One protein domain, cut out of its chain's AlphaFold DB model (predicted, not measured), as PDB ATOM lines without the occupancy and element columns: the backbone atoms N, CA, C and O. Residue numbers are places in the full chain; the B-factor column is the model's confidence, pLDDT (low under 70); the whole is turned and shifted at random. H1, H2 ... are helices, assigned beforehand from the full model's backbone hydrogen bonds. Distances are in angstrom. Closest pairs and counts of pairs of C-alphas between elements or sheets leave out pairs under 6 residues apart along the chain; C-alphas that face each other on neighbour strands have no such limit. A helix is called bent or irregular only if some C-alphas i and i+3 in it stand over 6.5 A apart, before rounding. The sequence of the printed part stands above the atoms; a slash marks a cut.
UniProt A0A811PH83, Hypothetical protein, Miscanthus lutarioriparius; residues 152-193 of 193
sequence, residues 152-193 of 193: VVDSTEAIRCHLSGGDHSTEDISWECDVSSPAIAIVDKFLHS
ATOM      1  N   VAL A 152      24.596   0.839  24.356       90.19
ATOM      2  CA  VAL A 152      24.821   2.275  24.546       90.19
ATOM      3  C   VAL A 152      26.276   2.595  24.237       90.19
ATOM      4  O   VAL A 152      27.177   1.902  24.700       90.19
ATOM      5  N   VAL A 153      26.469   3.660  23.472       93.31
ATOM      6  CA  VAL A 153      27.765   4.240  23.136       93.31
ATOM      7  C   VAL A 153      27.690   5.715  23.534       93.31
ATOM      8  O   VAL A 153      26.723   6.388  23.170       93.31
ATOM      9  N   ASP A 154      28.631   6.196  24.349       93.06
ATOM     10  CA  ASP A 154      28.538   7.515  24.986       93.06
ATOM     11  C   ASP A 154      29.451   8.528  24.292       93.06
ATOM     12  O   ASP A 154      30.658   8.540  24.486       93.06
ATOM     13  N   SER A 155      28.860   9.418  23.498       93.81
ATOM     14  CA  SER A 155      29.589  10.481  22.803       93.81
ATOM     15  C   SER A 155      29.694  11.782  23.610       93.81
ATOM     16  O   SER A 155      30.027  12.823  23.039       93.81
ATOM     17  N   THR A 156      29.344  11.783  24.905       94.25
ATOM     18  CA  THR A 156      29.273  13.013  25.713       94.25
ATOM     19  C   THR A 156      30.603  13.753  25.732       94.25
ATOM     20  O   THR A 156      30.604  14.981  25.608       94.25
ATOM     21  N   GLU A 157      31.724  13.037  25.866       92.62
ATOM     22  CA  GLU A 157      33.027  13.692  25.955       92.62
ATOM     23  C   GLU A 157      33.539  14.194  24.612       92.62
ATOM     24  O   GLU A 157      33.971  15.341  24.539       92.62
ATOM     25  N   ALA A 158      33.345  13.432  23.533       92.19
ATOM     26  CA  ALA A 158      33.624  13.907  22.178       92.19
ATOM     27  C   ALA A 158      32.891  15.226  21.873       92.19
ATOM     28  O   ALA A 158      33.494  16.202  21.427       92.19
ATOM     29  N   ILE A 159      31.604  15.311  22.229       91.69
ATOM     30  CA  ILE A 159      30.819  16.543  22.069       91.69
ATOM     31  C   ILE A 159      31.361  17.667  22.966       91.69
ATOM     32  O   ILE A 159      31.403  18.826  22.547       91.69
ATOM     33  N   ARG A 160      31.782  17.368  24.202       92.25
ATOM     34  CA  ARG A 160      32.355  18.369  25.116       92.25
ATOM     35  C   ARG A 160      33.675  18.929  24.581       92.25
ATOM     36  O   ARG A 160      33.861  20.147  24.632       92.25
ATOM     37  N   CYS A 161      34.551  18.077  24.052       90.12
ATOM     38  CA  CYS A 161      35.800  18.472  23.404       90.12
ATOM     39  C   CYS A 161      35.529  19.386  22.204       90.12
ATOM     40  O   CYS A 161      36.079  20.491  22.155       90.12
ATOM     41  N   HIS A 162      34.599  18.989  21.329       89.31
ATOM     42  CA  HIS A 162      34.183  19.773  20.167       89.31
ATOM     43  C   HIS A 162      33.689  21.178  20.554       89.31
ATOM     44  O   HIS A 162      34.142  22.194  20.028       89.31
ATOM     45  N   LEU A 163      32.781  21.264  21.535       90.00
ATOM     46  CA  LEU A 163      32.197  22.537  21.980       90.00
ATOM     47  C   LEU A 163      33.191  23.454  22.697       90.00
ATOM     48  O   LEU A 163      33.005  24.671  22.706       90.00
ATOM     49  N   SER A 164      34.227  22.887  23.313       88.12
ATOM     50  CA  SER A 164      35.249  23.656  24.031       88.12
ATOM     51  C   SER A 164      36.282  24.286  23.089       88.12
ATOM     52  O   SER A 164      37.157  25.009  23.563       88.12
ATOM     53  N   GLY A 165      36.196  24.024  21.776       77.06
ATOM     54  CA  GLY A 165      37.198  24.458  20.801       77.06
ATOM     55  C   GLY A 165      38.571  23.839  21.067       77.06
ATOM     56  O   GLY A 165      39.588  24.491  20.830       77.06
ATOM     57  N   GLY A 166      38.592  22.628  21.638       66.44
ATOM     58  CA  GLY A 166      39.820  21.875  21.871       66.44
ATOM     59  C   GLY A 166      40.545  21.552  20.562       66.44
ATOM     60  O   GLY A 166      39.991  21.703  19.476       66.44
ATOM     61  N   ASP A 167      41.800  21.116  20.666       74.44
ATOM     62  CA  ASP A 167      42.522  20.571  19.515       74.44
ATOM     63  C   ASP A 167      41.723  19.405  18.907       74.44
ATOM     64  O   ASP A 167      41.218  18.559  19.645       74.44
ATOM     65  N   HIS A 168      41.631  19.338  17.577       76.19
ATOM     66  CA  HIS A 168      40.944  18.248  16.874       76.19
ATOM     67  C   HIS A 168      41.458  16.872  17.318       76.19
ATOM     68  O   HIS A 168      40.690  15.918  17.378       76.19
ATOM     69  N   SER A 169      42.723  16.789  17.746       83.31
ATOM     70  CA  SER A 169      43.294  15.558  18.295       83.31
ATOM     71  C   SER A 169      42.578  15.039  19.550       83.31
ATOM     72  O   SER A 169      42.466  13.827  19.720       83.31
ATOM     73  N   THR A 170      42.078  15.904  20.439       85.00
ATOM     74  CA  THR A 170      41.409  15.461  21.676       85.00
ATOM     75  C   THR A 170      39.968  15.029  21.421       85.00
ATOM     76  O   THR A 170      39.498  14.066  22.031       85.00
ATOM     77  N   GLU A 171      39.286  15.689  20.483       88.38
ATOM     78  CA  GLU A 171      37.994  15.240  19.957       88.38
ATOM     79  C   GLU A 171      38.128  13.863  19.292       88.38
ATOM     80  O   GLU A 171      37.390  12.947  19.645       88.38
ATOM     81  N   ASP A 172      39.125  13.678  18.423       89.38
ATOM     82  CA  ASP A 172      39.357  12.405  17.736       89.38
ATOM     83  C   ASP A 172      39.674  11.270  18.719       89.38
ATOM     84  O   ASP A 172      39.152  10.165  18.583       89.38
ATOM     85  N   ILE A 173      40.495  11.534  19.745       92.06
ATOM     86  CA  ILE A 173      40.825  10.538  20.776       92.06
ATOM     87  C   ILE A 173      39.579  10.140  21.573       92.06
ATOM     88  O   ILE A 173      39.345   8.952  21.782       92.06
ATOM     89  N   SER A 174      38.783  11.112  22.025       92.31
ATOM     90  CA  SER A 174      37.568  10.821  22.800       92.31
ATOM     91  C   SER A 174      36.514  10.105  21.954       92.31
ATOM     92  O   SER A 174      35.918   9.136  22.416       92.31
ATOM     93  N   TRP A 175      36.342  10.493  20.687       93.56
ATOM     94  CA  TRP A 175      35.498   9.761  19.744       93.56
ATOM     95  C   TRP A 175      35.990   8.328  19.529       93.56
ATOM     96  O   TRP A 175      35.193   7.390  19.554       93.56
ATOM     97  N   GLU A 176      37.296   8.136  19.346       94.12
ATOM     98  CA  GLU A 176      37.858   6.809  19.119       94.12
ATOM     99  C   GLU A 176      37.636   5.893  20.326       94.12
ATOM    100  O   GLU A 176      37.143   4.772  20.184       94.12
ATOM    101  N   CYS A 177      37.954   6.384  21.525       93.56
ATOM    102  CA  CYS A 177      37.853   5.620  22.762       93.56
ATOM    103  C   CYS A 177      36.408   5.316  23.163       93.56
ATOM    104  O   CYS A 177      36.104   4.175  23.521       93.56
ATOM    105  N   ASP A 178      35.530   6.317  23.107       94.75
ATOM    106  CA  ASP A 178      34.202   6.217  23.711       94.75
ATOM    107  C   ASP A 178      33.120   5.837  22.695       94.75
ATOM    108  O   ASP A 178      32.052   5.353  23.086       94.75
ATOM    109  N   VAL A 179      33.393   6.016  21.393       94.94
ATOM    110  CA  VAL A 179      32.411   5.819  20.322       94.94
ATOM    111  C   VAL A 179      32.802   4.747  19.313       94.94
ATOM    112  O   VAL A 179      32.141   3.704  19.248       94.94
ATOM    113  N   SER A 180      33.836   4.979  18.503       93.81
ATOM    114  CA  SER A 180      34.126   4.107  17.356       93.81
ATOM    115  C   SER A 180      34.600   2.721  17.802       93.81
ATOM    116  O   SER A 180      34.042   1.720  17.349       93.81
ATOM    117  N   SER A 181      35.564   2.634  18.725       94.19
ATOM    118  CA  SER A 181      36.127   1.360  19.175       94.19
ATOM    119  C   SER A 181      35.073   0.462  19.845       94.19
ATOM    120  O   SER A 181      34.948  -0.703  19.444       94.19
ATOM    121  N   PRO A 182      34.241   0.954  20.791       95.56
ATOM    122  CA  PRO A 182      33.146   0.166  21.350       95.56
ATOM    123  C   PRO A 182      32.123  -0.278  20.297       95.56
ATOM    124  O   PRO A 182      31.717  -1.443  20.293       95.56
ATOM    125  N   ALA A 183      31.726   0.614  19.382       93.06
ATOM    126  CA  ALA A 183      30.763   0.294  18.330       93.06
ATOM    127  C   ALA A 183      31.286  -0.802  17.388       93.06
ATOM    128  O   ALA A 183      30.560  -1.752  17.087       93.06
ATOM    129  N   ILE A 184      32.553  -0.715  16.976       92.25
ATOM    130  CA  ILE A 184      33.208  -1.734  16.148       92.25
ATOM    131  C   ILE A 184      33.217  -3.078  16.875       92.25
ATOM    132  O   ILE A 184      32.842  -4.081  16.275       92.25
ATOM    133  N   ALA A 185      33.570  -3.113  18.162       92.50
ATOM    134  CA  ALA A 185      33.580  -4.354  18.938       92.50
ATOM    135  C   ALA A 185      32.183  -4.993  19.060       92.50
ATOM    136  O   ALA A 185      32.049  -6.216  18.998       92.50
ATOM    137  N   ILE A 186      31.130  -4.180  19.204       93.06
ATOM    138  CA  ILE A 186      29.736  -4.652  19.230       93.06
ATOM    139  C   ILE A 186      29.349  -5.268  17.883       93.06
ATOM    140  O   ILE A 186      28.798  -6.371  17.848       93.06
ATOM    141  N   VAL A 187      29.638  -4.571  16.780       90.38
ATOM    142  CA  VAL A 187      29.325  -5.046  15.424       90.38
ATOM    143  C   VAL A 187      30.117  -6.308  15.096       90.38
ATOM    144  O   VAL A 187      29.546  -7.266  14.585       90.38
ATOM    145  N   ASP A 188      31.405  -6.346  15.435       90.44
ATOM    146  CA  ASP A 188      32.266  -7.508  15.217       90.44
ATOM    147  C   ASP A 188      31.735  -8.738  15.961       90.44
ATOM    148  O   ASP A 188      31.576  -9.804  15.369       90.44
ATOM    149  N   LYS A 189      31.340  -8.571  17.228       90.88
ATOM    150  CA  LYS A 189      30.707  -9.640  18.002       90.88
ATOM    151  C   LYS A 189      29.404 -10.126  17.365       90.88
ATOM    152  O   LYS A 189      29.159 -11.324  17.374       90.88
ATOM    153  N   PHE A 190      28.576  -9.223  16.842       88.69
ATOM    154  CA  PHE A 190      27.312  -9.574  16.186       88.69
ATOM    155  C   PHE A 190      27.517 -10.334  14.868       88.69
ATOM    156  O   PHE A 190      26.766 -11.254  14.567       88.69
ATOM    157  N   LEU A 191      28.527  -9.964  14.079       86.44
ATOM    158  CA  LEU A 191      28.796 -10.607  12.788       86.44
ATOM    159  C   LEU A 191      29.428 -11.998  12.924       86.44
ATOM    160  O   LEU A 191      29.330 -12.797  11.992       86.44
ATOM    161  N   HIS A 192      30.070 -12.284  14.059       86.81
ATOM    162  CA  HIS A 192      30.784 -13.539  14.308       86.81
ATOM    163  C   HIS A 192      30.143 -14.423  15.396       86.81
ATOM    164  O   HIS A 192      30.748 -15.426  15.785       86.81
ATOM    165  N   SER A 193      28.957 -14.061  15.902       81.75
ATOM    166  CA  SER A 193      28.151 -14.881  16.825       81.75
ATOM    167  C   SER A 193      27.242 -15.852  16.087       81.75
ATOM    168  O   SER A 193      27.163 -17.019  16.526       81.75
TER     169      SER A 193
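Overview. This is residues 152 to 193 of the 193 residues of the protein "Hypothetical protein" of Miscanthus lutarioriparius (UniProt A0A811PH83). One long bent helix, H2, makes the length of a rod, and a short helix, H1, folds back beside its first arm, H2a, as a lopsided helical hairpin. The second arm, H2b, runs on past H1, and residues 187 to 193 stick out free. The printed part has 42 residues with two named helices, H1 then H2, and no named strand: all helix, loose, radius of gyration of the C-alphas 12.1 A, spans 40 by 17 by 8 A.

Along the chain. Find C-alpha 168 at (40.944, 18.248, 16.874), where H2, residues 168 to 191, begins. By its hydrogen bonds it was assigned as one helix, but it is bent: C-alphas 178 and 181 are 6.9 A apart. Arm H2a, residues 168 to 178, and arm H2b, residues 181 to 191, each measure 15.4 A; H2b ends at (28.796, -10.607, 12.788). Look back to H1, residues 156 to 163, 10.6 A long.

Arrangement. The arms stand at a steep tilt of 40 degrees. H1 and H2a touch as a hairpin, opposite ways at a shallow tilt of 11 degrees; their closest C-alphas, Ala 158 and Ser 174, are 5.0 A apart. H1 and H2b are apart. In H1, H2a and H2b every O i to N i+4 pair is within hydrogen-bond range.

Size, cuts and confidence. The farthest C-alphas, Gly 165 and Ser 193, are 40.6 A apart. The printed part has no cut, and the link from H1 to H2 is tight. Mean pLDDT of the printed part is 89.4; look for low confidence at Gly 166, under 70.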